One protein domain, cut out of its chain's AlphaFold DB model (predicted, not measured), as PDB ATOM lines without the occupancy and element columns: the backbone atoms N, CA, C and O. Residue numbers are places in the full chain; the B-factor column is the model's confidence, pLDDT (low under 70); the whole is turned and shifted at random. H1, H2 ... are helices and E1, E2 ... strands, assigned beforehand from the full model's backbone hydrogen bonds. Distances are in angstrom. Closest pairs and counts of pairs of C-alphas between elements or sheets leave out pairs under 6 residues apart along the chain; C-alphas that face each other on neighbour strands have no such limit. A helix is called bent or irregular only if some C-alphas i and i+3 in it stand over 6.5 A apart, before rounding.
ATOM      1  N   LEU A   3      35.567  51.163 -14.158       89.88
ATOM      2  CA  LEU A   3      36.744  50.359 -14.474       89.88
ATOM      3  C   LEU A   3      37.158  49.589 -13.220       89.88
ATOM      4  O   LEU A   3      37.456  50.193 -12.191       89.88
ATOM      5  N   VAL A   4      37.190  48.263 -13.313       91.75
ATOM      6  CA  VAL A   4      37.479  47.372 -12.181       91.75
ATOM      7  C   VAL A   4      38.753  46.583 -12.458       91.75
ATOM      8  O   VAL A   4      38.986  46.143 -13.586       91.75
ATOM      9  N   GLU A   5      39.589  46.414 -11.435       90.44
ATOM     10  CA  GLU A   5      40.771  45.558 -11.511       90.44
ATOM     11  C   GLU A   5      40.393  44.067 -11.455       90.44
ATOM     12  O   GLU A   5      39.413  43.671 -10.827       90.44
ATOM     13  N   GLY A   6      41.224  43.221 -12.062       88.69
ATOM     14  CA  GLY A   6      41.120  41.770 -11.945       88.69
ATOM     15  C   GLY A   6      40.539  41.107 -13.188       88.69
ATOM     16  O   GLY A   6      39.689  41.650 -13.891       88.69
ATOM     17  N   GLN A   7      41.012  39.892 -13.462       85.19
ATOM     18  CA  GLN A   7      40.621  39.127 -14.650       85.19
ATOM     19  C   GLN A   7      39.125  38.775 -14.664       85.19
ATOM     20  O   GLN A   7      38.558  38.618 -15.743       85.19
ATOM     21  N   ASN A   8      38.503  38.681 -13.483       86.44
ATOM     22  CA  ASN A   8      37.091  38.344 -13.305       86.44
ATOM     23  C   ASN A   8      36.232  39.566 -12.925       86.44
ATOM     24  O   ASN A   8      35.071  39.390 -12.562       86.44
ATOM     25  N   ALA A   9      36.801  40.781 -12.982       87.31
ATOM     26  CA  ALA A   9      36.183  42.033 -12.530       87.31
ATOM     27  C   ALA A   9      35.692  42.016 -11.062       87.31
ATOM     28  O   ALA A   9      34.768  42.740 -10.697       87.31
ATOM     29  N   ASP A  10      36.323  41.201 -10.214       83.88
ATOM     30  CA  ASP A  10      36.042  41.012  -8.785       83.88
ATOM     31  C   ASP A  10      36.930  41.867  -7.860       83.88
ATOM     32  O   ASP A  10      36.800  41.803  -6.635       83.88
ATOM     33  N   GLY A  11      37.830  42.670  -8.432       87.62
ATOM     34  CA  GLY A  11      38.754  43.529  -7.700       87.62
ATOM     35  C   GLY A  11      38.185  44.895  -7.308       87.62
ATOM     36  O   GLY A  11      36.975  45.118  -7.207       87.62
ATOM     37  N   VAL A  12      39.106  45.825  -7.050       88.50
ATOM     38  CA  VAL A  12      38.799  47.196  -6.628       88.50
ATOM     39  C   VAL A  12      38.393  48.042  -7.837       88.50
ATOM     40  O   VAL A  12      38.948  47.894  -8.929       88.50
ATOM     41  N   THR A  13      37.433  48.946  -7.639       87.81
ATOM     42  CA  THR A  13      37.105  49.988  -8.616       87.81
ATOM     43  C   THR A  13      38.280  50.957  -8.746       87.81
ATOM     44  O   THR A  13      38.652  51.626  -7.785       87.81
ATOM     45  N   ILE A  14      38.873  51.020  -9.936       87.81
ATOM     46  CA  ILE A  14      39.986  51.921 -10.266       87.81
ATOM     47  C   ILE A  14      39.447  53.304 -10.622       87.81
ATOM     48  O   ILE A  14      39.983  54.323 -10.191       87.81
ATOM     49  N   GLU A  15      38.406  53.327 -11.449       86.44
ATOM     50  CA  GLU A  15      37.826  54.555 -11.972       86.44
ATOM     51  C   GLU A  15      36.314  54.417 -12.050       86.44
ATOM     52  O   GLU A  15      35.782  53.397 -12.491       86.44
ATOM     53  N   GLU A  16      35.636  55.487 -11.669       87.06
ATOM     54  CA  GLU A  16      34.206  55.641 -11.825       87.06
ATOM     55  C   GLU A  16      33.928  56.970 -12.512       87.06
ATOM     56  O   GLU A  16      34.476  58.012 -12.148       87.06
ATOM     57  N   ARG A  17      33.103  56.923 -13.557       83.94
ATOM     58  CA  ARG A  17      32.800  58.101 -14.359       83.94
ATOM     59  C   ARG A  17      31.376  58.067 -14.874       83.94
ATOM     60  O   ARG A  17      30.970  57.125 -15.559       83.94
ATOM     61  N   GLN A  18      30.648  59.143 -14.617       84.06
ATOM     62  CA  GLN A  18      29.392  59.442 -15.289       84.06
ATOM     63  C   GLN A  18      29.682  60.304 -16.522       84.06
ATOM     64  O   GLN A  18      30.534  61.195 -16.498       84.06
ATOM     65  N   VAL A  19      29.011  59.998 -17.626       81.31
ATOM     66  CA  VAL A  19      29.125  60.746 -18.880       81.31
ATOM     67  C   VAL A  19      27.719  61.172 -19.257       81.31
ATOM     68  O   VAL A  19      26.836  60.327 -19.375       81.31
ATOM     69  N   ALA A  20      27.512  62.478 -19.400       81.19
ATOM     70  CA  ALA A  20      26.248  62.999 -19.889       81.19
ATOM     71  C   ALA A  20      26.116  62.678 -21.381       81.19
ATOM     72  O   ALA A  20      27.032  62.958 -22.158       81.19
ATOM     73  N   VAL A  21      24.981  62.098 -21.758       79.81
ATOM     74  CA  VAL A  21      24.599  61.894 -23.153       79.81
ATOM     75  C   VAL A  21      23.862  63.147 -23.608       79.81
ATOM     76  O   VAL A  21      22.908  63.574 -22.961       79.81
ATOM     77  N   ASP A  22      24.339  63.759 -24.686       77.38
ATOM     78  CA  ASP A  22      23.679  64.900 -25.316       77.38
ATOM     79  C   ASP A  22      23.086  64.455 -26.653       77.38
ATOM     80  O   ASP A  22      23.822  64.246 -27.627       77.38
ATOM     81  N   ASP A  23      21.759  64.333 -26.687       74.62
ATOM     82  CA  ASP A  23      20.994  63.916 -27.866       74.62
ATOM     83  C   ASP A  23      21.139  64.894 -29.044       74.62
ATOM     84  O   ASP A  23      20.896  64.526 -30.193       74.62
ATOM     85  N   ALA A  24      21.567  66.141 -28.799       76.75
ATOM     86  CA  ALA A  24      21.850  67.101 -29.864       76.75
ATOM     87  C   ALA A  24      23.187  66.825 -30.578       76.75
ATOM     88  O   ALA A  24      23.385  67.283 -31.706       76.75
ATOM     89  N   ILE A  25      24.110  66.106 -29.928       71.62
ATOM     90  CA  ILE A  25      25.461  65.820 -30.438       71.62
ATOM     91  C   ILE A  25      25.517  64.457 -31.142       71.62
ATOM     92  O   ILE A  25      26.318  64.268 -32.057       71.62
ATOM     93  N   GLY A  26      24.659  63.519 -30.752       75.94
ATOM     94  CA  GLY A  26      24.589  62.184 -31.333       75.94
ATOM     95  C   GLY A  26      23.633  61.299 -30.548       75.94
ATOM     96  O   GLY A  26      23.187  61.670 -29.465       75.94
ATOM     97  N   SER A  27      23.323  60.120 -31.083       81.69
ATOM     98  CA  SER A  27      22.485  59.168 -30.353       81.69
ATOM     99  C   SER A  27      23.211  58.650 -29.102       81.69
ATOM    100  O   SER A  27      24.442  58.582 -29.074       81.69
ATOM    101  N   ALA A  28      22.472  58.199 -28.081       81.12
ATOM    102  CA  ALA A  28      23.046  57.520 -26.906       81.12
ATOM    103  C   ALA A  28      23.991  56.367 -27.286       81.12
ATOM    104  O   ALA A  28      24.985  56.082 -26.620       81.12
ATOM    105  N   THR A  29      23.692  55.746 -28.417       82.50
ATOM    106  CA  THR A  29      24.452  54.660 -29.004       82.50
ATOM    107  C   THR A  29      25.786  55.139 -29.598       82.50
ATOM    108  O   THR A  29      26.818  54.513 -29.358       82.50
ATOM    109  N   ASP A  30      25.815  56.289 -30.278       83.56
ATOM    110  CA  ASP A  30      27.064  56.910 -30.740       83.56
ATOM    111  C   ASP A  30      27.956  57.311 -29.560       83.56
ATOM    112  O   ASP A  30      29.162  57.058 -29.574       83.56
ATOM    113  N   HIS A  31      27.359  57.878 -28.506       85.25
ATOM    114  CA  HIS A  31      28.069  58.233 -27.271       85.25
ATOM    115  C   HIS A  31      28.630  57.008 -26.540       85.25
ATOM    116  O   HIS A  31      29.734  57.058 -25.997       85.25
ATOM    117  N   LEU A  32      27.914  55.881 -26.545       85.94
ATOM    118  CA  LEU A  32      28.419  54.611 -26.020       85.94
ATOM    119  C   LEU A  32      29.654  54.148 -26.805       85.94
ATOM    120  O   LEU A  32      30.682  53.817 -26.212       85.94
ATOM    121  N   VAL A  33      29.567  54.156 -28.135       85.69
ATOM    122  CA  VAL A  33      30.643  53.741 -29.045       85.69
ATOM    123  C   VAL A  33      31.899  54.603 -28.855       85.69
ATOM    124  O   VAL A  33      33.011  54.070 -28.767       85.69
ATOM    125  N   THR A  34      31.750  55.927 -28.765       87.31
ATOM    126  CA  THR A  34      32.874  56.843 -28.506       87.31
ATOM    127  C   THR A  34      33.464  56.609 -27.120       87.31
ATOM    128  O   THR A  34      34.674  56.417 -27.005       87.31
ATOM    129  N   THR A  35      32.620  56.492 -26.093       88.25
ATOM    130  CA  THR A  35      33.055  56.232 -24.715       88.25
ATOM    131  C   THR A  35      33.859  54.935 -24.616       88.25
ATOM    132  O   THR A  35      34.936  54.920 -24.025       88.25
ATOM    133  N   VAL A  36      33.404  53.843 -25.240       87.44
ATOM    134  CA  VAL A  36      34.132  52.562 -25.231       87.44
ATOM    135  C   VAL A  36      35.523  52.697 -25.861       87.44
ATOM    136  O   VAL A  36      36.488  52.122 -25.345       87.44
ATOM    137  N   ARG A  37      35.662  53.458 -26.955       87.38
ATOM    138  CA  ARG A  37      36.969  53.711 -27.588       87.38
ATOM    139  C   ARG A  37      37.869  54.573 -26.707       87.38
ATOM    140  O   ARG A  37      39.034  54.219 -26.517       87.38
ATOM    141  N   ASP A  38      37.326  55.641 -26.135       86.88
ATOM    142  CA  ASP A  38      38.066  56.571 -25.281       86.88
ATOM    143  C   ASP A  38      38.606  55.878 -24.029       86.88
ATOM    144  O   ASP A  38      39.765  56.056 -23.659       86.88
ATOM    145  N   VAL A  39      37.809  55.002 -23.423       85.50
ATOM    146  CA  VAL A  39      38.182  54.256 -22.213       85.50
ATOM    147  C   VAL A  39      39.297  53.261 -22.493       85.50
ATOM    148  O   VAL A  39      40.222  53.122 -21.696       85.50
ATOM    149  N   ARG A  40      39.275  52.599 -23.653       85.44
ATOM    150  CA  ARG A  40      40.384  51.730 -24.077       85.44
ATOM    151  C   ARG A  40      41.658  52.522 -24.314       85.44
ATOM    152  O   ARG A  40      42.727  52.083 -23.894       85.44
ATOM    153  N   ALA A  41      41.547  53.667 -24.984       86.19
ATOM    154  CA  ALA A  41      42.684  54.539 -25.236       86.19
ATOM    155  C   ALA A  41      43.281  55.061 -23.919       86.19
ATOM    156  O   ALA A  41      44.498  55.021 -23.742       86.19
ATOM    157  N   ALA A  42      42.432  55.463 -22.970       84.88
ATOM    158  CA  ALA A  42      42.834  55.902 -21.638       84.88
ATOM    159  C   ALA A  42      43.492  54.771 -20.831       84.88
ATOM    160  O   ALA A  42      44.581  54.960 -20.288       84.88
ATOM    161  N   ALA A  43      42.899  53.572 -20.819       84.19
ATOM    162  CA  ALA A  43      43.474  52.405 -20.153       84.19
ATOM    163  C   ALA A  43      44.853  52.047 -20.730       84.19
ATOM    164  O   ALA A  43      45.802  51.860 -19.968       84.19
ATOM    165  N   ALA A  44      44.993  52.036 -22.061       86.56
ATOM    166  CA  ALA A  44      46.261  51.766 -22.735       86.56
ATOM    167  C   ALA A  44      47.320  52.841 -22.443       86.56
ATOM    168  O   ALA A  44      48.478  52.508 -22.186       86.56
ATOM    169  N   ALA A  45      46.933  54.122 -22.426       87.00
ATOM    170  CA  ALA A  45      47.816  55.222 -22.039       87.00
ATOM    171  C   ALA A  45      48.285  55.108 -20.576       87.00
ATOM    172  O   ALA A  45      49.416  55.475 -20.263       87.00
ATOM    173  N   GLY A  46      47.447  54.545 -19.700       83.62
ATOM    174  CA  GLY A  46      47.779  54.206 -18.315       83.62
ATOM    175  C   GLY A  46      48.579  52.909 -18.132       83.62
ATOM    176  O   GLY A  46      48.873  52.545 -16.997       83.62
ATOM    177  N   GLY A  47      48.933  52.199 -19.211       86.94
ATOM    178  CA  GLY A  47      49.655  50.920 -19.151       86.94
ATOM    179  C   GLY A  47      48.787  49.708 -18.787       86.94
ATOM    180  O   GLY A  47      49.324  48.629 -18.543       86.94
ATOM    181  N   ASN A  48      47.461  49.862 -18.775       85.88
ATOM    182  CA  ASN A  48      46.500  48.804 -18.482       85.88
ATOM    183  C   ASN A  48      45.948  48.184 -19.773       85.88
ATOM    184  O   ASN A  48      45.811  48.845 -20.803       85.88
ATOM    185  N   ARG A  49      45.580  46.898 -19.715       87.31
ATOM    186  CA  ARG A  49      44.901  46.199 -20.814       87.31
ATOM    187  C   ARG A  49      43.469  45.870 -20.408       87.31
ATOM    188  O   ARG A  49      43.260  45.127 -19.456       87.31
ATOM    189  N   VAL A  50      42.499  46.366 -21.171       88.19
ATOM    190  CA  VAL A  50      41.082  46.036 -20.969       88.19
ATOM    191  C   VAL A  50      40.824  44.606 -21.444       88.19
ATOM    192  O   VAL A  50      40.951  44.324 -22.637       88.19
ATOM    193  N   SER A  51      40.491  43.699 -20.520       89.00
ATOM    194  CA  SER A  51      40.200  42.295 -20.847       89.00
ATOM    195  C   SER A  51      38.789  42.114 -21.405       89.00
ATOM    196  O   SER A  51      38.623  41.462 -22.430       89.00
ATOM    197  N   SER A  52      37.785  42.707 -20.761       90.56
ATOM    198  CA  SER A  52      36.365  42.597 -21.112       90.56
ATOM    199  C   SER A  52      35.640  43.913 -20.827       90.56
ATOM    200  O   SER A  52      36.101  44.723 -20.022       90.56
ATOM    201  N   ILE A  53      34.528  44.147 -21.523       91.12
ATOM    202  CA  ILE A  53      33.642  45.295 -21.330       91.12
ATOM    203  C   ILE A  53      32.205  44.778 -21.346       91.12
ATOM    204  O   ILE A  53      31.721  44.322 -22.379       91.12
ATOM    205  N   GLY A  54      31.515  44.882 -20.215       91.69
ATOM    206  CA  GLY A  54      30.074  44.660 -20.146       91.69
ATOM    207  C   GLY A  54      29.322  45.965 -20.359       91.69
ATOM    208  O   GLY A  54      29.647  46.969 -19.727       91.69
ATOM    209  N   VAL A  55      28.316  45.951 -21.229       91.31
ATOM    210  CA  VAL A  55      27.438  47.103 -21.462       91.31
ATOM    211  C   VAL A  55      26.024  46.737 -21.050       91.31
ATOM    212  O   VAL A  55      25.480  45.764 -21.555       91.31
ATOM    213  N   THR A  56      25.431  47.537 -20.170       89.81
ATOM    214  CA  THR A  56      24.028  47.427 -19.755       89.81
ATOM    215  C   THR A  56      23.294  48.719 -20.087       89.81
ATOM    216  O   THR A  56      23.906  49.787 -20.111       89.81
ATOM    217  N   TRP A  57      21.993  48.623 -20.341       86.88
ATOM    218  CA  TRP A  57      21.132  49.735 -20.744       86.88
ATOM    219  C   TRP A  57      19.837  49.686 -19.942       86.88
ATOM    220  O   TRP A  57      19.252  48.626 -19.797       86.88
ATOM    221  N   THR A  58      19.401  50.812 -19.404       77.12
ATOM    222  CA  THR A  58      18.187  50.907 -18.574       77.12
ATOM    223  C   THR A  58      17.005  51.522 -19.319       77.12
ATOM    224  O   THR A  58      15.892  51.527 -18.818       77.12
ATOM    225  N   ASP A  59      17.256  52.081 -20.500       69.25
ATOM    226  CA  ASP A  59      16.262  52.757 -21.331       69.25
ATOM    227  C   ASP A  59      15.602  51.772 -22.312       69.25
ATOM    228  O   ASP A  59      16.130  50.683 -22.547       69.25
ATOM    229  N   GLY A  60      14.512  52.179 -22.968       63.19
ATOM    230  CA  GLY A  60      13.781  51.405 -23.987       63.19
ATOM    231  C   GLY A  60      14.582  51.070 -25.257       63.19
ATOM    232  O   GLY A  60      14.026  50.595 -26.249       63.19
ATOM    233  N   LEU A  61      15.895  51.312 -25.255       67.94
ATOM    234  CA  LEU A  61      16.806  50.818 -26.275       67.94
ATOM    235  C   LEU A  61      16.768  49.288 -26.282       67.94
ATOM    236  O   LEU A  61      17.177  48.617 -25.338       67.94
ATOM    237  N   GLY A  62      16.287  48.719 -27.385       70.94
ATOM    238  CA  GLY A  62      16.258  47.273 -27.555       70.94
ATOM    239  C   GLY A  62      17.666  46.672 -27.556       70.94
ATOM    240  O   GLY A  62      18.612  47.254 -28.097       70.94
ATOM    241  N   ALA A  63      17.792  45.450 -27.033       76.00
ATOM    242  CA  ALA A  63      19.048  44.694 -27.013       76.00
ATOM    243  C   ALA A  63      19.713  44.608 -28.402       76.00
ATOM    244  O   ALA A  63      20.939  44.663 -28.514       76.00
ATOM    245  N   CYS A  64      18.906  44.510 -29.465       80.06
ATOM    246  CA  CYS A  64      19.374  44.484 -30.850       80.06
ATOM    247  C   CYS A  64      20.084  45.781 -31.252       80.06
ATOM    248  O   CYS A  64      21.148  45.713 -31.855       80.06
ATOM    249  N   VAL A  65      19.540  46.941 -30.870       83.44
ATOM    250  CA  VAL A  65      20.100  48.260 -31.211       83.44
ATOM    251  C   VAL A  65      21.465  48.441 -30.551       83.44
ATOM    252  O   VAL A  65      22.440  48.799 -31.209       83.44
ATOM    253  N   VAL A  66      21.555  48.116 -29.257       82.12
ATOM    254  CA  VAL A  66      22.820  48.175 -28.510       82.12
ATOM    255  C   VAL A  66      23.839  47.201 -29.107       82.12
ATOM    256  O   VAL A  66      24.994  47.561 -29.318       82.12
ATOM    257  N   SER A  67      23.418  45.977 -29.434       81.00
ATOM    258  CA  SER A  67      24.308  44.960 -30.003       81.00
ATOM    259  C   SER A  67      24.828  45.341 -31.391       81.00
ATOM    260  O   SER A  67      26.017  45.182 -31.656       81.00
ATOM    261  N   GLU A  68      23.970  45.867 -32.268       83.12
ATOM    262  CA  GLU A  68      24.342  46.296 -33.622       83.12
ATOM    263  C   GLU A  68      25.375  47.426 -33.587       83.12
ATOM    264  O   GLU A  68      26.390  47.391 -34.284       83.12
ATOM    265  N   ALA A  69      25.178  48.398 -32.707       82.06
ATOM    266  CA  ALA A  69      26.120  49.491 -32.567       82.06
ATOM    267  C   ALA A  69      27.449  49.098 -31.928       82.06
ATOM    268  O   ALA A  69      28.508  49.605 -32.308       82.06
ATOM    269  N   LEU A  70      27.421  48.167 -30.975       81.94
ATOM    270  CA  LEU A  70      28.643  47.598 -30.422       81.94
ATOM    271  C   LEU A  70      29.376  46.733 -31.455       81.94
ATOM    272  O   LEU A  70      30.604  46.752 -31.483       81.94
ATOM    273  N   ALA A  71      28.667  46.056 -32.363       79.94
ATOM    274  CA  ALA A  71      29.293  45.352 -33.482       79.94
ATOM    275  C   ALA A  71      30.028  46.321 -34.428       79.94
ATOM    276  O   ALA A  71      31.125  46.016 -34.897       79.94
ATOM    277  N   ALA A  72      29.502  47.536 -34.626       72.69
ATOM    278  CA  ALA A  72      30.188  48.595 -35.372       72.69
ATOM    279  C   ALA A  72      31.468  49.123 -34.676       72.69
ATOM    280  O   ALA A  72      32.248  49.866 -35.283       72.69
ATOM    281  N   CYS A  73      31.722  48.746 -33.416       70.00
ATOM    282  CA  CYS A  73      32.969  49.067 -32.719       70.00
ATOM    283  C   CYS A  73      34.157  48.168 -33.098       70.00
ATOM    284  O   CYS A  73      35.265  48.513 -32.687       70.00
ATOM    285  N   ASP A  74      33.948  47.070 -33.842       66.12
ATOM    286  CA  ASP A  74      34.962  46.034 -34.143       66.12
ATOM    287  C   ASP A  74      35.690  45.548 -32.876       66.12
ATOM    288  O   ASP A  74      36.916  45.543 -32.759       66.12
ATOM    289  N   ALA A  75      34.904  45.260 -31.841       65.75
ATOM    290  CA  ALA A  75      35.407  45.071 -30.495       65.75
ATOM    291  C   ALA A  75      35.043  43.682 -29.957       65.75
ATOM    292  O   ALA A  75      34.007  43.507 -29.323       65.75
ATOM    293  N   ASP A  76      35.949  42.717 -30.142       70.25
ATOM    294  CA  ASP A  76      35.779  41.299 -29.762       70.25
ATOM    295  C   ASP A  76      35.482  41.048 -28.271       70.25
ATOM    296  O   ASP A  76      35.075  39.959 -27.876       70.25
ATOM    297  N   ASN A  77      35.729  42.039 -27.418       80.38
ATOM    298  CA  ASN A  77      35.634  41.941 -25.964       80.38
ATOM    299  C   ASN A  77      34.545  42.839 -25.359       80.38
ATOM    300  O   ASN A  77      34.640  43.183 -24.181       80.38
ATOM    301  N   VAL A  78      33.551  43.256 -26.149       88.06
ATOM    302  CA  VAL A  78      32.352  43.920 -25.622       88.06
ATOM    303  C   VAL A  78      31.193  42.939 -25.617       88.06
ATOM    304  O   VAL A  78      30.908  42.297 -26.622       88.06
ATOM    305  N   THR A  79      30.510  42.837 -24.485       88.62
ATOM    306  CA  THR A  79      29.338  41.980 -24.330       88.62
ATOM    307  C   THR A  79      28.153  42.833 -23.884       88.62
ATOM    308  O   THR A  79      28.245  43.474 -22.833       88.62
ATOM    309  N   PRO A  80      27.043  42.863 -24.642       88.25
ATOM    310  CA  PRO A  80      25.794  43.411 -24.137       88.25
ATOM    311  C   PRO A  80      25.266  42.489 -23.029       88.25
ATOM    312  O   PRO A  80      25.159  41.278 -23.210       88.25
ATOM    313  N   ILE A  81      24.958  43.061 -21.872       90.56
ATOM    314  CA  ILE A  81      24.444  42.379 -20.686       90.56
ATOM    315  C   ILE A  81      23.124  43.046 -20.319       90.56
ATOM    316  O   ILE A  81      23.073  44.264 -20.163       90.56
ATOM    317  N   SER A  82      22.055  42.265 -20.162       89.12
ATOM    318  CA  SER A  82      20.784  42.834 -19.713       89.12
ATOM    319  C   SER A  82      20.908  43.383 -18.281       89.12
ATOM    320  O   SER A  82      21.640  42.800 -17.471       89.12
ATOM    321  N   PRO A  83      20.164  44.445 -17.917       89.88
ATOM    322  CA  PRO A  83      20.200  45.022 -16.568       89.88
ATOM    323  C   PRO A  83      19.975  44.003 -15.476       89.88
ATOM    324  O   PRO A  83      20.666  43.998 -14.462       89.88
ATOM    325  N   PHE A  84      19.045  43.086 -15.712       90.50
ATOM    326  CA  PHE A  84      18.756  42.059 -14.741       90.50
ATOM    327  C   PHE A  84      19.901  41.060 -14.580       90.50
ATOM    328  O   PHE A  84      20.206  40.698 -13.453       90.50
ATOM    329  N   VAL A  85      20.572  40.642 -15.662       91.50
ATOM    330  CA  VAL A  85      21.747  39.757 -15.550       91.50
ATOM    331  C   VAL A  85      22.903  40.479 -14.857       91.50
ATOM    332  O   VAL A  85      23.593  39.892 -14.022       91.50
ATOM    333  N   ALA A  86      23.101  41.766 -15.148       93.19
ATOM    334  CA  ALA A  86      24.067  42.587 -14.428       93.19
ATOM    335  C   ALA A  86      23.732  42.641 -12.927       93.19
ATOM    336  O   ALA A  86      24.604  42.409 -12.086       93.19
ATOM    337  N   ALA A  87      22.462  42.869 -12.590       93.75
ATOM    338  CA  ALA A  87      21.972  42.903 -11.222       93.75
ATOM    339  C   ALA A  87      22.165  41.553 -10.507       93.75
ATOM    340  O   ALA A  87      22.717  41.523  -9.406       93.75
ATOM    341  N   THR A  88      21.798  40.427 -11.135       94.56
ATOM    342  CA  THR A  88      21.940  39.092 -10.526       94.56
ATOM    343  C   THR A  88      23.397  38.740 -10.295       94.56
ATOM    344  O   THR A  88      23.730  38.188  -9.250       94.56
ATOM    345  N   THR A  89      24.276  39.095 -11.233       94.81
ATOM    346  CA  THR A  89      25.714  38.838 -11.099       94.81
ATOM    347  C   THR A  89      26.311  39.659  -9.955       94.81
ATOM    348  O   THR A  89      27.110  39.155  -9.168       94.81
ATOM    349  N   LEU A  90      25.884  40.917  -9.803       94.69
ATOM    350  CA  LEU A  90      26.292  41.732  -8.663       94.69
ATOM    351  C   LEU A  90      25.766  41.152  -7.340       94.69
ATOM    352  O   LEU A  90      26.524  41.040  -6.377       94.69
ATOM    353  N   ALA A  91      24.494  40.749  -7.295       95.38
ATOM    354  CA  ALA A  91      23.896  40.129  -6.116       95.38
ATOM    355  C   ALA A  91      24.615  38.824  -5.737       95.38
ATOM    356  O   ALA A  91      24.900  38.607  -4.561       95.38
ATOM    357  N   GLN A  92      24.984  37.995  -6.719       95.38
ATOM    358  CA  GLN A  92      25.789  36.792  -6.506       95.38
ATOM    359  C   GLN A  92      27.147  37.137  -5.881       95.38
ATOM    360  O   GLN A  92      27.529  36.526  -4.884       95.38
ATOM    361  N   ALA A  93      27.862  38.129  -6.419       94.06
ATOM    362  CA  ALA A  93      29.148  38.553  -5.869       94.06
ATOM    363  C   ALA A  93      29.020  38.992  -4.398       94.06
ATOM    364  O   ALA A  93      29.854  38.637  -3.562       94.06
ATOM    365  N   VAL A  94      27.934  39.694  -4.056       94.75
ATOM    366  CA  VAL A  94      27.614  40.062  -2.669       94.75
ATOM    367  C   VAL A  94      27.279  38.832  -1.826       94.75
ATOM    368  O   VAL A  94      27.776  38.721  -0.708       94.75
ATOM    369  N   ALA A  95      26.498  37.881  -2.338       95.12
ATOM    370  CA  ALA A  95      26.184  36.639  -1.630       95.12
ATOM    371  C   ALA A  95      27.456  35.865  -1.263       95.12
ATOM    372  O   ALA A  95      27.629  35.478  -0.107       95.12
ATOM    373  N   VAL A  96      28.382  35.723  -2.218       94.56
ATOM    374  CA  VAL A  96      29.687  35.082  -2.011       94.56
ATOM    375  C   VAL A  96      30.504  35.837  -0.961       94.56
ATOM    376  O   VAL A  96      31.033  35.213  -0.040       94.56
ATOM    377  N   ALA A  97      30.572  37.170  -1.044       93.81
ATOM    378  CA  ALA A  97      31.304  37.994  -0.082       93.81
ATOM    379  C   ALA A  97      30.727  37.911   1.345       93.81
ATOM    380  O   ALA A  97      31.475  37.931   2.321       93.81
ATOM    381  N   MET A  98      29.404  37.782   1.465       94.69
ATOM    382  CA  MET A  98      28.690  37.656   2.740       94.69
ATOM    383  C   MET A  98      28.652  36.215   3.273       94.69
ATOM    384  O   MET A  98      28.218  35.992   4.404       94.69
ATOM    385  N   GLY A  99      29.103  35.232   2.486       95.25
ATOM    386  CA  GLY A  99      29.034  33.813   2.838       95.25
ATOM    387  C   GLY A  99      27.610  33.246   2.832       95.25
ATOM    388  O   GLY A  99      27.327  32.297   3.562       95.25
ATOM    389  N   TYR A 100      26.706  33.831   2.046       95.94
ATOM    390  CA  TYR A 100      25.350  33.321   1.855       95.94
ATOM    391  C   TYR A 100      25.318  32.244   0.772       95.94
ATOM    392  O   TYR A 100      25.945  32.389  -0.271       95.94
ATOM    393  N   GLU A 101      24.536  31.184   0.995       96.19
ATOM    394  CA  GLU A 101      24.243  30.193  -0.052       96.19
ATOM    395  C   GLU A 101      23.259  30.756  -1.088       96.19
ATOM    396  O   GLU A 101      23.422  30.533  -2.284       96.19
ATOM    397  N   ARG A 102      22.277  31.537  -0.625       96.06
ATOM    398  CA  ARG A 102      21.257  32.210  -1.438       96.06
ATOM    399  C   ARG A 102      21.080  33.650  -0.998       96.06
ATOM    400  O   ARG A 102      21.066  33.928   0.205       96.06
ATOM    401  N   ILE A 103      20.835  34.539  -1.950       97.31
ATOM    402  CA  ILE A 103      20.459  35.932  -1.695       97.31
ATOM    403  C   ILE A 103      19.175  36.266  -2.453       97.31
ATOM    404  O   ILE A 103      18.992  35.828  -3.587       97.31
ATOM    405  N   ALA A 104      18.271  37.026  -1.838       97.25
ATOM    406  CA  ALA A 104      17.181  37.645  -2.580       97.25
ATOM    407  C   ALA A 104      17.698  38.930  -3.216       97.25
ATOM    408  O   ALA A 104      18.260  39.774  -2.532       97.25
ATOM    409  N   MET A 105      17.489  39.096  -4.509       96.25
ATOM    410  CA  MET A 105      17.752  40.321  -5.236       96.25
ATOM    411  C   MET A 105      16.418  40.984  -5.560       96.25
ATOM    412  O   MET A 105      15.609  40.395  -6.273       96.25
ATOM    413  N   LEU A 106      16.201  42.200  -5.069       94.88
ATOM    414  CA  LEU A 106      15.129  43.062  -5.554       94.88
ATOM    415  C   LEU A 106      15.712  43.978  -6.631       94.88
ATOM    416  O   LEU A 106      16.590  44.786  -6.336       94.88
ATOM    417  N   PHE A 107      15.237  43.830  -7.861       92.50
ATOM    418  CA  PHE A 107      15.575  44.689  -8.985       92.50
ATOM    419  C   PHE A 107      14.372  45.569  -9.311       92.50
ATOM    420  O   PHE A 107      13.302  45.052  -9.621       92.50
ATOM    421  N   ALA A 108      14.543  46.882  -9.208       88.81
ATOM    422  CA  ALA A 108      13.507  47.847  -9.544       88.81
ATOM    423  C   ALA A 108      13.876  48.592 -10.829       88.81
ATOM    424  O   ALA A 108      14.991  49.103 -10.959       88.81
ATOM    425  N   ASP A 109      12.922  48.634 -11.751       83.19
ATOM    426  CA  ASP A 109      13.007  49.315 -13.035       83.19
ATOM    427  C   ASP A 109      11.859  50.321 -13.187       83.19
ATOM    428  O   ASP A 109      10.982  50.408 -12.324       83.19
ATOM    429  N   ALA A 110      11.854  51.089 -14.277       79.19
ATOM    430  CA  ALA A 110      10.832  52.113 -14.516       79.19
ATOM    431  C   ALA A 110       9.401  51.540 -14.584       79.19
ATOM    432  O   ALA A 110       8.444  52.217 -14.208       79.19
ATOM    433  N   GLU A 111       9.256  50.297 -15.052       80.25
ATOM    434  CA  GLU A 111       7.955  49.675 -15.323       80.25
ATOM    435  C   GLU A 111       7.585  48.567 -14.328       80.25
ATOM    436  O   GLU A 111       6.404  48.264 -14.155       80.25
ATOM    437  N   SER A 112       8.561  47.958 -13.650       86.19
ATOM    438  CA  SER A 112       8.306  46.830 -12.753       86.19
ATOM    439  C   SER A 112       9.303  46.714 -11.603       86.19
ATOM    440  O   SER A 112      10.404  47.269 -11.622       86.19
ATOM    441  N   VAL A 113       8.905  45.969 -10.572       91.06
ATOM    442  CA  VAL A 113       9.782  45.555  -9.476       91.06
ATOM    443  C   VAL A 113       9.805  44.034  -9.440       91.06
ATOM    444  O   VAL A 113       8.796  43.385  -9.176       91.06
ATOM    445  N   SER A 114      10.979  43.455  -9.663       92.19
ATOM    446  CA  SER A 114      11.186  42.011  -9.629       92.19
ATOM    447  C   SER A 114      11.952  41.612  -8.367       92.19
ATOM    448  O   SER A 114      12.938  42.245  -7.994       92.19
ATOM    449  N   MET A 115      11.565  40.508  -7.734       95.38
ATOM    450  CA  MET A 115      12.363  39.837  -6.711       95.38
ATOM    451  C   MET A 115      12.785  38.454  -7.201       95.38
ATOM    452  O   MET A 115      11.951  37.647  -7.604       95.38
ATOM    453  N   ALA A 116      14.081  38.165  -7.145       96.25
ATOM    454  CA  ALA A 116      14.650  36.891  -7.565       96.25
ATOM    455  C   ALA A 116      15.535  36.290  -6.475       96.25
ATOM    456  O   ALA A 116      16.264  37.005  -5.796       96.25
ATOM    457  N   ILE A 117      15.497  34.973  -6.321       96.94
ATOM    458  CA  ILE A 117      16.371  34.237  -5.408       96.94
ATOM    459  C   ILE A 117      17.551  33.710  -6.210       96.94
ATOM    460  O   ILE A 117      17.379  32.853  -7.075       96.94
ATOM    461  N   VAL A 118      18.738  34.241  -5.927       96.00
ATOM    462  CA  VAL A 118      19.979  33.932  -6.639       96.00
ATOM    463  C   VAL A 118      20.832  32.995  -5.787       96.00
ATOM    464  O   VAL A 118      21.130  33.293  -4.626       96.00
ATOM    465  N   GLU A 119      21.229  31.866  -6.366       94.88
ATOM    466  CA  GLU A 119      22.178  30.918  -5.780       94.88
ATOM    467  C   GLU A 119      23.609  31.458  -5.912       94.88
ATOM    468  O   GLU A 119      24.054  31.857  -6.990       94.88
ATOM    469  N   ALA A 120      24.374  31.451  -4.820       93.75
ATOM    470  CA  ALA A 120      25.736  31.984  -4.821       93.75
ATOM    471  C   ALA A 120      26.712  31.131  -5.653       93.75
ATOM    472  O   ALA A 120      27.708  31.647  -6.159       93.75
ATOM    473  N   ALA A 121      26.429  29.832  -5.804       89.81
ATOM    474  CA  ALA A 121      27.324  28.878  -6.455       89.81
ATOM    475  C   ALA A 121      27.524  29.155  -7.954       89.81
ATOM    476  O   ALA A 121      28.642  29.028  -8.452       89.81
ATOM    477  N   ASP A 122      26.459  29.520  -8.662       84.38
ATOM    478  CA  ASP A 122      26.440  29.611 -10.126       84.38
ATOM    479  C   ASP A 122      25.540  30.733 -10.671       84.38
ATOM    480  O   ASP A 122      25.281  30.774 -11.871       84.38
ATOM    481  N   ALA A 123      25.065  31.636  -9.806       87.06
ATOM    482  CA  ALA A 123      24.090  32.674 -10.137       87.06
ATOM    483  C   ALA A 123      22.752  32.132 -10.674       87.06
ATOM    484  O   ALA A 123      21.999  32.886 -11.299       87.06
ATOM    485  N   ALA A 124      22.426  30.854 -10.441       90.38
ATOM    486  CA  ALA A 124      21.146  30.304 -10.856       90.38
ATOM    487  C   ALA A 124      19.990  30.995 -10.126       90.38
ATOM    488  O   ALA A 124      20.052  31.281  -8.927       90.38
ATOM    489  N   ILE A 125      18.910  31.240 -10.863       93.88
ATOM    490  CA  ILE A 125      17.684  31.820 -10.320       93.88
ATOM    491  C   ILE A 125      16.800  30.666  -9.852       93.88
ATOM    492  O   ILE A 125      16.236  29.941 -10.672       93.88
ATOM    493  N   ALA A 126      16.694  30.485  -8.539       92.06
ATOM    494  CA  ALA A 126      15.866  29.434  -7.951       92.06
ATOM    495  C   ALA A 126      14.373  29.772  -8.059       92.06
ATOM    496  O   ALA A 126      13.554  28.919  -8.399       92.06
ATOM    497  N   GLU A 127      14.027  31.029  -7.784       92.75
ATOM    498  CA  GLU A 127      12.660  31.542  -7.820       92.75
ATOM    499  C   GLU A 127      12.672  33.000  -8.285       92.75
ATOM    500  O   GLU A 127      13.614  33.740  -7.998       92.75
ATOM    501  N   ILE A 128      11.627  33.426  -8.993       95.12
ATOM    502  CA  ILE A 128      11.454  34.807  -9.448       95.12
ATOM    503  C   ILE A 128       9.985  35.202  -9.347       95.12
ATOM    504  O   ILE A 128       9.094  34.414  -9.670       95.12
ATOM    505  N   ARG A 129       9.744  36.432  -8.908       94.31
ATOM    506  CA  ARG A 129       8.430  37.056  -8.878       94.31
ATOM    507  C   ARG A 129       8.543  38.486  -9.380       94.31
ATOM    508  O   ARG A 129       9.444  39.206  -8.967       94.31
ATOM    509  N   ASP A 130       7.627  38.871 -10.252       92.12
ATOM    510  CA  ASP A 130       7.569  40.200 -10.848       92.12
ATOM    511  C   ASP A 130       6.254  40.875 -10.457       92.12
ATOM    512  O   ASP A 130       5.217  40.211 -10.402       92.12
ATOM    513  N   GLU A 131       6.312  42.163 -10.139       91.44
ATOM    514  CA  GLU A 131       5.156  42.999  -9.836       91.44
ATOM    515  C   GLU A 131       5.241  44.271 -10.699       91.44
ATOM    516  O   GLU A 131       6.143  45.094 -10.495       91.44
ATOM    517  N   PRO A 132       4.327  44.453 -11.668       86.69
ATOM    518  CA  PRO A 132       4.369  45.593 -12.569       86.69
ATOM    519  C   PRO A 132       3.796  46.846 -11.886       86.69
ATOM    520  O   PRO A 132       2.803  46.787 -11.149       86.69
ATOM    521  N   LEU A 133       4.441  47.994 -12.109       82.69
ATOM    522  CA  LEU A 133       4.151  49.260 -11.421       82.69
ATOM    523  C   LEU A 133       2.945  50.018 -11.991       82.69
ATOM    524  O   LEU A 133       2.473  50.980 -11.389       82.69
ATOM    525  N   ASP A 134       2.415  49.574 -13.128       78.94
ATOM    526  CA  ASP A 134       1.149  50.050 -13.690       78.94
ATOM    527  C   ASP A 134      -0.068  49.609 -12.852       78.94
ATOM    528  O   ASP A 134      -1.098  50.287 -12.813       78.94
ATOM    529  N   SER A 135       0.062  48.472 -12.168       64.19
ATOM    530  CA  SER A 135      -1.027  47.776 -11.490       64.19
ATOM    531  C   SER A 135      -1.127  48.103  -9.999       64.19
ATOM    532  O   SER A 135      -2.220  48.089  -9.423       64.19
ATOM    533  N   VAL A 136       0.004  48.397  -9.356       71.75
ATOM    534  CA  VAL A 136       0.125  48.558  -7.905       71.75
ATOM    535  C   VAL A 136       1.133  49.664  -7.599       71.75
ATOM    536  O   VAL A 136       2.174  49.763  -8.240       71.75
ATOM    537  N   ASP A 137       0.845  50.479  -6.578       83.00
ATOM    538  CA  ASP A 137       1.817  51.452  -6.070       83.00
ATOM    539  C   ASP A 137       3.123  50.751  -5.679       83.00
ATOM    540  O   ASP A 137       3.126  49.689  -5.053       83.00
ATOM    541  N   ALA A 138       4.248  51.362  -6.011       81.62
ATOM    542  CA  ALA A 138       5.530  50.686  -5.970       81.62
ATOM    543  C   ALA A 138       5.942  50.244  -4.544       81.62
ATOM    544  O   ALA A 138       6.538  49.179  -4.378       81.62
ATOM    545  N   LEU A 139       5.540  50.957  -3.481       87.81
ATOM    546  CA  LEU A 139       5.737  50.484  -2.097       87.81
ATOM    547  C   LEU A 139       4.883  49.257  -1.770       87.81
ATOM    548  O   LEU A 139       5.309  48.354  -1.048       87.81
ATOM    549  N   SER A 140       3.674  49.198  -2.321       90.25
ATOM    550  CA  SER A 140       2.804  48.035  -2.166       90.25
ATOM    551  C   SER A 140       3.374  46.814  -2.892       90.25
ATOM    552  O   SER A 140       3.352  45.730  -2.308       90.25
ATOM    553  N   ALA A 141       3.958  46.987  -4.083       90.69
ATOM    554  CA  ALA A 141       4.694  45.933  -4.784       90.69
ATOM    555  C   ALA A 141       5.876  45.421  -3.940       90.69
ATOM    556  O   ALA A 141       5.987  44.223  -3.679       90.69
ATOM    557  N   VAL A 142       6.691  46.330  -3.392       92.44
ATOM    558  CA  VAL A 142       7.802  45.989  -2.483       92.44
ATOM    559  C   VAL A 142       7.319  45.193  -1.266       92.44
ATOM    560  O   VAL A 142       7.934  44.191  -0.897       92.44
ATOM    561  N   ARG A 143       6.188  45.574  -0.662       93.81
ATOM    562  CA  ARG A 143       5.600  44.847   0.472       93.81
ATOM    563  C   ARG A 143       5.099  43.454   0.097       93.81
ATOM    564  O   ARG A 143       5.280  42.515   0.874       93.81
ATOM    565  N   ILE A 144       4.479  43.310  -1.073       94.00
ATOM    566  CA  ILE A 144       4.030  42.014  -1.599       94.00
ATOM    567  C   ILE A 144       5.232  41.081  -1.787       94.00
ATOM    568  O   ILE A 144       5.207  39.944  -1.310       94.00
ATOM    569  N   LEU A 145       6.298  41.577  -2.418       95.12
ATOM    570  CA  LEU A 145       7.529  40.822  -2.645       95.12
ATOM    571  C   LEU A 145       8.250  40.485  -1.331       95.12
ATOM    572  O   LEU A 145       8.680  39.349  -1.139       95.12
ATOM    573  N   GLY A 146       8.307  41.428  -0.386       94.88
ATOM    574  CA  GLY A 146       8.860  41.216   0.953       94.88
ATOM    575  C   GLY A 146       8.119  40.127   1.742       94.88
ATOM    576  O   GLY A 146       8.742  39.248   2.335       94.88
ATOM    577  N   GLY A 147       6.785  40.121   1.691       94.50
ATOM    578  CA  GLY A 147       5.983  39.052   2.291       94.50
ATOM    579  C   GLY A 147       6.169  37.700   1.594       94.50
ATOM    580  O   GLY A 147       6.170  36.660   2.252       94.50
ATOM    581  N   TRP A 148       6.362  37.707   0.272       95.56
ATOM    582  CA  TRP A 148       6.631  36.499  -0.505       95.56
ATOM    583  C   TRP A 148       7.969  35.855  -0.125       95.56
ATOM    584  O   TRP A 148       7.977  34.668   0.198       95.56
ATOM    585  N   VAL A 149       9.066  36.623  -0.069       95.56
ATOM    586  CA  VAL A 149      10.384  36.082   0.316       95.56
ATOM    587  C   VAL A 149      10.409  35.583   1.761       95.56
ATOM    588  O   VAL A 149      11.023  34.557   2.057       95.56
ATOM    589  N   GLU A 150       9.685  36.250   2.660       93.62
ATOM    590  CA  GLU A 150       9.555  35.830   4.057       93.62
ATOM    591  C   GLU A 150       8.811  34.485   4.184       93.62
ATOM    592  O   GLU A 150       9.086  33.696   5.094       93.62
ATOM    593  N   ALA A 151       7.885  34.196   3.267       93.81
ATOM    594  CA  ALA A 151       7.091  32.971   3.256       93.81
ATOM    595  C   ALA A 151       7.795  31.771   2.591       93.81
ATOM    596  O   ALA A 151       7.276  30.652   2.666       93.81
ATOM    597  N   LEU A 152       8.960  31.966   1.961       93.94
ATOM    598  CA  LEU A 152       9.689  30.884   1.302       93.94
ATOM    599  C   LEU A 152      10.163  29.827   2.303       93.94
ATOM    600  O   LEU A 152      10.685  30.127   3.378       93.94
ATOM    601  N   SER A 153      10.017  28.558   1.912       88.81
ATOM    602  CA  SER A 153      10.487  27.420   2.714       88.81
ATOM    603  C   SER A 153      12.015  27.388   2.825       88.81
ATOM    604  O   SER A 153      12.559  27.076   3.883       88.81
ATOM    605  N   SER A 154      12.701  27.765   1.744       90.88
ATOM    606  CA  SER A 154      14.143  27.972   1.696       90.88
ATOM    607  C   SER A 154      14.444  29.470   1.719       90.88
ATOM    608  O   SER A 154      14.483  30.119   0.673       90.88
ATOM    609  N   ARG A 155      14.671  30.018   2.913       89.50
ATOM    610  CA  ARG A 155      14.932  31.451   3.080       89.50
ATOM    611  C   ARG A 155      16.335  31.846   2.594       89.50
ATOM    612  O   ARG A 155      17.297  31.156   2.934       89.50
ATOM    613  N   PRO A 156      16.473  32.958   1.849       95.81
ATOM    614  CA  PRO A 156      17.776  33.534   1.529       95.81
ATOM    615  C   PRO A 156      18.434  34.142   2.777       95.81
ATOM    616  O   PRO A 156      17.768  34.424   3.772       95.81
ATOM    617  N   GLY A 157      19.750  34.365   2.723       94.69
ATOM    618  CA  GLY A 157      20.510  34.954   3.834       94.69
ATOM    619  C   GLY A 157      20.259  36.452   4.046       94.69
ATOM    620  O   GLY A 157      20.461  36.964   5.145       94.69
ATOM    621  N   GLY A 158      19.789  37.149   3.011       95.69
ATOM    622  CA  GLY A 158      19.484  38.575   3.030       95.69
ATOM    623  C   GLY A 158      18.824  39.029   1.731       95.69
ATOM    624  O   GLY A 158      18.704  38.244   0.786       95.69
ATOM    625  N   VAL A 159      18.411  40.297   1.697       96.69
ATOM    626  CA  VAL A 159      17.876  40.963   0.504       96.69
ATOM    627  C   VAL A 159      18.873  42.016   0.030       96.69
ATOM    628  O   VAL A 159      19.352  42.828   0.820       96.69
ATOM    629  N   PHE A 160      19.179  42.011  -1.261       95.81
ATOM    630  CA  PHE A 160      20.020  42.988  -1.931       95.81
ATOM    631  C   PHE A 160      19.183  43.786  -2.929       95.81
ATOM    632  O   PHE A 160      18.580  43.212  -3.833       95.81
ATOM    633  N   VAL A 161      19.109  45.098  -2.739       93.94
ATOM    634  CA  VAL A 161      18.273  46.001  -3.534       93.94
ATOM    635  C   VAL A 161      19.135  46.685  -4.587       93.94
ATOM    636  O   VAL A 161      20.123  47.325  -4.242       93.94
ATOM    637  N   ILE A 162      18.759  46.566  -5.858       91.31
ATOM    638  CA  ILE A 162      19.427  47.201  -6.997       91.31
ATOM    639  C   ILE A 162      18.366  47.942  -7.809       91.31
ATOM    640  O   ILE A 162      17.292  47.406  -8.068       91.31
ATOM    641  N   GLY A 163      18.674  49.168  -8.217       84.88
ATOM    642  CA  GLY A 163      17.771  49.996  -9.001       84.88
ATOM    643  C   GLY A 163      18.361  50.412 -10.344       84.88
ATOM    644  O   GLY A 163      19.568  50.613 -10.468       84.88
ATOM    645  N   SER A 164      17.488  50.549 -11.333       73.94
ATOM    646  CA  SER A 164      17.760  51.075 -12.668       73.94
ATOM    647  C   SER A 164      17.311  52.542 -12.714       73.94
ATOM    648  O   SER A 164      16.126  52.825 -12.810       73.94
ATOM    649  N   GLY A 165      18.239  53.496 -12.555       63.12
ATOM    650  CA  GLY A 165      17.929  54.929 -12.738       63.12
ATOM    651  C   GLY A 165      16.834  55.487 -11.812       63.12
ATOM    652  O   GLY A 165      15.972  56.249 -12.245       63.12
ATOM    653  N   MET A 166      16.869  55.109 -10.533       56.94
ATOM    654  CA  MET A 166      15.787  55.304  -9.553       56.94
ATOM    655  C   MET A 166      15.379  56.758  -9.258       56.94
ATOM    656  O   MET A 166      14.298  57.007  -8.711       56.94
ATOM    657  N   ASP A 167      16.205  57.722  -9.657       55.06
ATOM    658  CA  ASP A 167      15.905  59.148  -9.531       55.06
ATOM    659  C   ASP A 167      14.742  59.596 -10.430       55.06
ATOM    660  O   ASP A 167      14.105  60.615 -10.158       55.06
ATOM    661  N   ILE A 168      14.410  58.828 -11.474       42.91
ATOM    662  CA  ILE A 168      13.400  59.211 -12.472       42.91
ATOM    663  C   ILE A 168      11.964  59.006 -11.945       42.91
ATOM    664  O   ILE A 168      11.046  59.714 -12.361       42.91
ATOM    665  N   CYS A 169      11.764  58.120 -10.963       49.94
ATOM    666  CA  CYS A 169      10.434  57.761 -10.447       49.94
ATOM    667  C   CYS A 169      10.236  58.077  -8.952       49.94
ATOM    668  O   CYS A 169       9.265  57.623  -8.347       49.94
ATOM    669  N   GLY A 170      11.139  58.854  -8.336       56.38
ATOM    670  CA  GLY A 170      11.069  59.184  -6.903       56.38
ATOM    671  C   GLY A 170      11.275  57.974  -5.986       56.38
ATOM    672  O   GLY A 170      10.836  57.985  -4.832       56.38
ATOM    673  N   PHE A 171      11.916  56.926  -6.501       66.12
ATOM    674  CA  PHE A 171      12.011  55.623  -5.861       66.12
ATOM    675  C   PHE A 171      13.373  55.457  -5.179       66.12
ATOM    676  O   PHE A 171      14.214  54.683  -5.600       66.12
ATOM    677  N   ASP A 172      13.632  56.205  -4.109       76.75
ATOM    678  CA  ASP A 172      14.929  56.126  -3.423       76.75
ATOM    679  C   ASP A 172      15.161  54.722  -2.819       76.75
ATOM    680  O   ASP A 172      14.299  54.175  -2.117       76.75
ATOM    681  N   ILE A 173      16.358  54.161  -3.033       78.50
ATOM    682  CA  ILE A 173      16.818  52.901  -2.438       78.50
ATOM    683  C   ILE A 173      16.641  52.888  -0.914       78.50
ATOM    684  O   ILE A 173      16.311  51.852  -0.334       78.50
ATOM    685  N   VAL A 174      16.779  54.046  -0.258       83.75
ATOM    686  CA  VAL A 174      16.560  54.208   1.188       83.75
ATOM    687  C   VAL A 174      15.104  53.930   1.565       83.75
ATOM    688  O   VAL A 174      14.829  53.284   2.580       83.75
ATOM    689  N   THR A 175      14.163  54.390   0.743       87.31
ATOM    690  CA  THR A 175      12.726  54.222   0.977       87.31
ATOM    691  C   THR A 175      12.311  52.764   0.782       87.31
ATOM    692  O   THR A 175      11.631  52.203   1.642       87.31
ATOM    693  N   ILE A 176      12.797  52.126  -0.286       87.81
ATOM    694  CA  ILE A 176      12.577  50.696  -0.560       87.81
ATOM    695  C   ILE A 176      13.129  49.840   0.572       87.81
ATOM    696  O   ILE A 176      12.447  48.946   1.072       87.81
ATOM    697  N   LYS A 177      14.362  50.133   0.996       89.75
ATOM    698  CA  LYS A 177      15.013  49.426   2.094       89.75
ATOM    699  C   LYS A 177      14.171  49.496   3.361       89.75
ATOM    700  O   LYS A 177      13.895  48.458   3.957       89.75
ATOM    701  N   ARG A 178      13.723  50.697   3.742       91.00
ATOM    702  CA  ARG A 178      12.901  50.880   4.940       91.00
ATOM    703  C   ARG A 178      11.595  50.099   4.848       91.00
ATOM    704  O   ARG A 178      11.191  49.499   5.833       91.00
ATOM    705  N   GLU A 179      10.938  50.112   3.691       91.69
ATOM    706  CA  GLU A 179       9.691  49.371   3.507       91.69
ATOM    707  C   GLU A 179       9.923  47.861   3.631       91.69
ATOM    708  O   GLU A 179       9.222  47.204   4.399       91.69
ATOM    709  N   LEU A 180      10.959  47.318   2.979       91.94
ATOM    710  CA  LEU A 180      11.326  45.904   3.107       91.94
ATOM    711  C   LEU A 180      11.598  45.514   4.563       91.94
ATOM    712  O   LEU A 180      11.048  44.526   5.040       91.94
ATOM    713  N   GLU A 181      12.362  46.314   5.304       93.81
ATOM    714  CA  GLU A 181      12.669  46.056   6.718       93.81
ATOM    715  C   GLU A 181      11.423  46.017   7.626       93.81
ATOM    716  O   GLU A 181      11.479  45.462   8.722       93.81
ATOM    717  N   THR A 182      10.282  46.575   7.197       94.06
ATOM    718  CA  THR A 182       9.022  46.467   7.956       94.06
ATOM    719  C   THR A 182       8.270  45.161   7.714       94.06
ATOM    720  O   THR A 182       7.450  44.767   8.547       94.06
ATOM    721  N   VAL A 183       8.522  44.493   6.584       94.38
ATOM    722  CA  VAL A 183       7.735  43.339   6.113       94.38
ATOM    723  C   VAL A 183       8.535  42.041   6.088       94.38
ATOM    724  O   VAL A 183       7.937  40.967   6.062       94.38
ATOM    725  N   THR A 184       9.866  42.125   6.133       93.00
ATOM    726  CA  THR A 184      10.765  40.974   6.223       93.00
ATOM    727  C   THR A 184      11.686  41.069   7.439       93.00
ATOM    728  O   THR A 184      12.051  42.149   7.894       93.00
ATOM    729  N   SER A 185      12.065  39.907   7.971       93.44
ATOM    730  CA  SER A 185      13.089  39.777   9.013       93.44
ATOM    731  C   SER A 185      14.516  39.694   8.451       93.44
ATOM    732  O   SER A 185      15.480  39.627   9.216       93.44
ATOM    733  N   LEU A 186      14.659  39.672   7.124       94.56
ATOM    734  CA  LEU A 186      15.934  39.554   6.426       94.56
ATOM    735  C   LEU A 186      16.714  40.873   6.451       94.56
ATOM    736  O   LEU A 186      16.143  41.958   6.368       94.56
ATOM    737  N   ALA A 187      18.043  40.781   6.511       93.88
ATOM    738  CA  ALA A 187      18.904  41.955   6.406       93.88
ATOM    739  C   ALA A 187      18.831  42.537   4.987       93.88
ATOM    740  O   ALA A 187      19.136  41.837   4.018       93.88
ATOM    741  N   VAL A 188      18.460  43.815   4.873       94.56
ATOM    742  CA  VAL A 188      18.328  44.516   3.592       94.56
ATOM    743  C   VAL A 188      19.552  45.396   3.345       94.56
ATOM    744  O   VAL A 188      19.866  46.311   4.115       94.56
ATOM    745  N   ASN A 189      20.254  45.124   2.252       92.75
ATOM    746  CA  ASN A 189      21.451  45.843   1.834       92.75
ATOM    747  C   ASN A 189      21.294  46.361   0.403       92.75
ATOM    748  O   ASN A 189      20.480  45.854  -0.364       92.75
ATOM    749  N   GLY A 190      22.084  47.366   0.052       91.31
ATOM    750  CA  GLY A 190      22.189  47.884  -1.308       91.31
ATOM    751  C   GLY A 190      23.657  48.106  -1.678       91.31
ATOM    752  O   GLY A 190      24.522  48.014  -0.799       91.31
ATOM    753  N   PRO A 191      23.953  48.356  -2.961       89.62
ATOM    754  CA  PRO A 191      25.273  48.776  -3.410       89.62
ATOM    755  C   PRO A 191      25.739  50.042  -2.681       89.62
ATOM    756  O   PRO A 191      24.925  50.903  -2.356       89.62
ATOM    757  N   GLU A 192      27.049  50.155  -2.455       85.50
ATOM    758  CA  GLU A 192      27.667  51.383  -1.928       85.50
ATOM    759  C   GLU A 192      27.509  52.550  -2.910       85.50
ATOM    760  O   GLU A 192      27.128  53.643  -2.507       85.50
ATOM    761  N   GLU A 193      27.716  52.267  -4.198       87.25
ATOM    762  CA  GLU A 193      27.533  53.195  -5.317       87.25
ATOM    763  C   GLU A 193      26.313  52.734  -6.142       87.25
ATOM    764  O   GLU A 193      26.441  51.850  -7.000       87.25
ATOM    765  N   PRO A 194      25.094  53.231  -5.855       86.50
ATOM    766  CA  PRO A 194      23.872  52.758  -6.509       86.50
ATOM    767  C   PRO A 194      23.840  53.091  -8.006       86.50
ATOM    768  O   PRO A 194      23.457  52.237  -8.807       86.50
ATOM    769  N   ASP A 195      24.318  54.275  -8.396       84.06
ATOM    770  CA  ASP A 195      24.281  54.769  -9.781       84.06
ATOM    771  C   ASP A 195      25.132  53.929 -10.739       84.06
ATOM    772  O   ASP A 195      24.877  53.860 -11.944       84.06
ATOM    773  N   THR A 196      26.168  53.278 -10.215       88.69
ATOM    774  CA  THR A 196      27.115  52.495 -11.010       88.69
ATOM    775  C   THR A 196      27.097  51.010 -10.694       88.69
ATOM    776  O   THR A 196      27.791  50.229 -11.355       88.69
ATOM    777  N   ALA A 197      26.217  50.587  -9.786       91.62
ATOM    778  CA  ALA A 197      25.991  49.195  -9.437       91.62
ATOM    779  C   ALA A 197      25.739  48.322 -10.674       91.62
ATOM    780  O   ALA A 197      26.400  47.299 -10.856       91.62
ATOM    781  N   LEU A 198      24.844  48.745 -11.571       92.25
ATOM    782  CA  LEU A 198      24.546  47.989 -12.789       92.25
ATOM    783  C   LEU A 198      25.743  47.916 -13.739       92.25
ATOM    784  O   LEU A 198      26.022  46.855 -14.291       92.25
ATOM    785  N   ALA A 199      26.505  49.001 -13.885       92.88
ATOM    786  CA  ALA A 199      27.726  48.986 -14.689       92.88
ATOM    787  C   ALA A 199      28.770  48.013 -14.110       92.88
ATOM    788  O   ALA A 199      29.411  47.274 -14.857       92.88
ATOM    789  N   ARG A 200      28.899  47.957 -12.780       93.31
ATOM    790  CA  ARG A 200      29.769  46.996 -12.092       93.31
ATOM    791  C   ARG A 200      29.290  45.555 -12.278       93.31
ATOM    792  O   ARG A 200      30.094  44.679 -12.585       93.31
ATOM    793  N   GLY A 201      27.987  45.316 -12.152       94.31
ATOM    794  CA  GLY A 201      27.365  44.023 -12.430       94.31
ATOM    795  C   GLY A 201      27.592  43.554 -13.869       94.31
ATOM    796  O   GLY A 201      27.922  42.393 -14.096       94.31
ATOM    797  N   ALA A 202      27.506  44.464 -14.843       93.44
ATOM    798  CA  ALA A 202      27.778  44.162 -16.245       93.44
ATOM    799  C   ALA A 202      29.254  43.805 -16.481       93.44
ATOM    800  O   ALA A 202      29.545  42.863 -17.221       93.44
ATOM    801  N   ALA A 203      30.188  44.509 -15.831       93.38
ATOM    802  CA  ALA A 203      31.612  44.177 -15.889       93.38
ATOM    803  C   ALA A 203      31.892  42.770 -15.329       93.38
ATOM    804  O   ALA A 203      32.565  41.974 -15.989       93.38
ATOM    805  N   LEU A 204      31.310  42.439 -14.169       93.56
ATOM    806  CA  LEU A 204      31.367  41.099 -13.572       93.56
ATOM    807  C   LEU A 204      30.792  40.031 -14.511       93.56
ATOM    808  O   LEU A 204      31.431  39.006 -14.746       93.56
ATOM    809  N   ALA A 205      29.612  40.274 -15.082       92.88
ATOM    810  CA  ALA A 205      28.945  39.326 -15.971       92.88
ATOM    811  C   ALA A 205      29.764  39.072 -17.244       92.88
ATOM    812  O   ALA A 205      29.984  37.924 -17.626       92.88
ATOM    813  N   SER A 206      30.282  40.134 -17.868       92.00
ATOM    814  CA  SER A 206      31.105  40.036 -19.078       92.00
ATOM    815  C   SER A 206      32.424  39.304 -18.819       92.00
ATOM    816  O   SER A 206      32.837  38.473 -19.628       92.00
ATOM    817  N   ALA A 207      33.067  39.538 -17.671       91.00
ATOM    818  CA  ALA A 207      34.282  38.815 -17.297       91.00
ATOM    819  C   ALA A 207      34.032  37.316 -17.024       91.00
ATOM    820  O   ALA A 207      34.917  36.494 -17.255       91.00
ATOM    821  N   ASN A 208      32.816  36.949 -16.598       85.81
ATOM    822  CA  ASN A 208      32.423  35.580 -16.249       85.81
ATOM    823  C   ASN A 208      31.478  34.926 -17.279       85.81
ATOM    824  O   ASN A 208      30.801  33.944 -16.956       85.81
ATOM    825  N   ALA A 209      31.429  35.429 -18.518       68.00
ATOM    826  CA  ALA A 209      30.471  34.993 -19.540       68.00
ATOM    827  C   ALA A 209      30.526  33.477 -19.827       68.00
ATOM    828  O   ALA A 209      29.495  32.843 -20.023       68.00
ATOM    829  N   SER A 210      31.706  32.848 -19.757       54.75
ATOM    830  CA  SER A 210      31.840  31.392 -19.944       54.75
ATOM    831  C   SER A 210      31.207  30.548 -18.827       54.75
ATOM    832  O   SER A 210      30.949  29.368 -19.042       54.75
ATOM    833  N   LEU A 211      30.974  31.127 -17.645       53.22
ATOM    834  CA  LEU A 211      30.366  30.445 -16.497       53.22
ATOM    835  C   LEU A 211      28.842  30.649 -16.438       53.22
ATOM    836  O   LEU A 211      28.140  29.775 -15.943       53.22
ATOM    837  N   HIS A 212      28.328  31.750 -16.998       49.78
ATOM    838  CA  HIS A 212      26.897  32.091 -16.983       49.78
ATOM    839  C   HIS A 212      26.083  31.425 -18.112       49.78
ATOM    840  O   HIS A 212      24.915  31.088 -17.910       49.78
ATOM    841  N   VAL A 213      26.709  31.156 -19.265       49.44
ATOM    842  CA  VAL A 213      26.080  30.542 -20.461       49.44
ATOM    843  C   VAL A 213      25.602  29.094 -20.224       49.44
ATOM    844  O   VAL A 213      24.808  28.557 -20.986       49.44
ATOM    845  N   LEU A 214      26.031  28.433 -19.144       40.62
ATOM    846  CA  LEU A 214      25.592  27.064 -18.837       40.62
ATOM    847  C   LEU A 214      24.405  26.976 -17.861       40.62
ATOM    848  O   LEU A 214      23.809  25.904 -17.782       40.62
ATOM    849  N   SER A 215      24.043  28.055 -17.149       50.12
ATOM    850  CA  SER A 215      23.016  28.004 -16.083       50.12
ATOM    851  C   SER A 215      21.848  28.990 -16.278       50.12
ATOM    852  O   SER A 215      20.723  28.693 -15.879       50.12
ATOM    853  N   THR A 216      22.058  30.125 -16.964       52.22
ATOM    854  CA  THR A 216      21.090  31.253 -16.982       52.22
ATOM    855  C   THR A 216      20.416  31.499 -18.344       52.22
ATOM    856  O   THR A 216      19.424  32.232 -18.428       52.22
ATOM    857  N   ASP A 217      20.880  30.837 -19.407       50.41
ATOM    858  CA  ASP A 217      20.428  31.068 -20.791       50.41
ATOM    859  C   ASP A 217      18.933  30.785 -21.029       50.41
ATOM    860  O   ASP A 217      18.348  31.301 -21.979       50.41
ATOM    861  N   ALA A 218      18.257  30.033 -20.156       48.62
ATOM    862  CA  ALA A 218      16.827  29.762 -20.318       48.62
ATOM    863  C   ALA A 218      15.904  30.884 -19.794       48.62
ATOM    864  O   ALA A 218      14.791  31.026 -20.296       48.62
ATOM    865  N   PHE A 219      16.335  31.692 -18.815       50.53
ATOM    866  CA  PHE A 219      15.473  32.700 -18.168       50.53
ATOM    867  C   PHE A 219      15.758  34.140 -18.610       50.53
ATOM    868  O   PHE A 219      14.838  34.958 -18.648       50.53
ATOM    869  N   ALA A 220      17.000  34.469 -18.976       53.00
ATOM    870  CA  ALA A 220      17.358  35.826 -19.397       53.00
ATOM    871  C   ALA A 220      16.844  36.173 -20.809       53.00
ATOM    872  O   ALA A 220      16.410  37.300 -21.038       53.00
TER     873      ALA A 220
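What this domain is: This is residues 3 to 220 of the 415 residues of an uncharacterized protein of Mycobacterium gordonae (UniProt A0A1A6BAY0). Look for two lobes of unequal size, with H3 and H6 crossing in the middle between them. The larger lobe is a twisted five-strand sheet in three layers, H3 over one face and H4 and H5 over the other; the smaller holds short strands E2 and E3 between H2 and H6, with H1 packing on H2 through its residues 29 to 33. The 218 printed residues have eight named helices and eight named strands, in the order E1 H1 E2 H2 E3 H3 E4 E5 E6 H4 E7 H5 E8 H6 H7 H8, class mixed. The mixed sheet runs E6 E5 E4 E7 E8, and E2 and E3 are parallel. The whole is compact, with a radius of gyration of the C-alphas of 17.5 A and spans of 51 by 38 by 30 A.

Where its parts are: Find C-alpha 13 at (37.105, 49.988, -8.616), where E1, residues 13 to 16, begins. H1, 28 to 45, runs 25.3 A; then come E2, 53 to 55, H2, 63 to 71, and E3, 78 to 80. H3, 83 to 98, starts at (20.200, 45.022, -16.568) and runs 22.3 A. Next are E4, 102 to 108, E5, 112 to 119, 22.2 A long, E6, 125 to 132, H4, 138 to 150, E7, 158 to 163, H5, 173 to 183, and E8, 187 to 189. H6, 194 to 207, runs 20.5 A and is irregular, C-alphas 195 and 198 being 7.4 A apart; H7, 209 to 212, is followed by H8, 217 to 220, which ends with C-alpha 220 at (17.358, 35.826, -19.397).

How they stand to each other: Begin at the meander E4 E5 E6, each strand the antiparallel neighbour of the one before, in two hairpins: N 105 and O 116 are 2.7 A apart, N 115 and O 129 2.8 A. E7 is parallel to E4, with N 160 and O 104 at 2.7 A, and to E8, with N 161 and O 189 at 2.8 A. E6, H4, E7 is a split strand-helix-strand unit, E5 and E4 lying between its strands; E7, H5, E8 and E2, H2, E3 are units of neighbour strands; these three crossovers are right-handed. H3 is 7.8 A over the sheet, on the opposite face from H4, at 8.3 A, and H5, at 8.7 A. H4 and H5 touch at Gly 146 and Val 183, C-alphas 5.7 A apart, at a steep tilt of 48 degrees. H3 touches H6 with residues 83 to 90 alone, closest C-alphas Ala 86 and Gly 201, 4.1 A, about perpendicular at 88 degrees. The closest C-alphas of E2 and H6 are Gly 54 and Ala 203, 4.6 A; N 79 and O 53 of E3 and E2 are 2.8 A apart. H1 touches H2 at Thr 29 and Ala 69, C-alphas 6.5 A apart. E1 pairs with no named strand. H7 is close but not clearly touching H6, as is H8 to H3. Every O i to N i+4 pair is within hydrogen-bond range in H1, H2, H3 and H4, against 6 of 7 in H5 and 8 of 10 in H6; H7 and H8 are too short for one.

The domain as a whole: The two C-alphas farthest apart, those of Ile 25 and Ser 153, are 52.9 A apart. The printed part has no cut, and its one long link is E1 to H1. The mean pLDDT of the printed part is 84.8; residues 59 to 61, 74 to 75, 135, 165 to 171 and 209 to 220 are under 70.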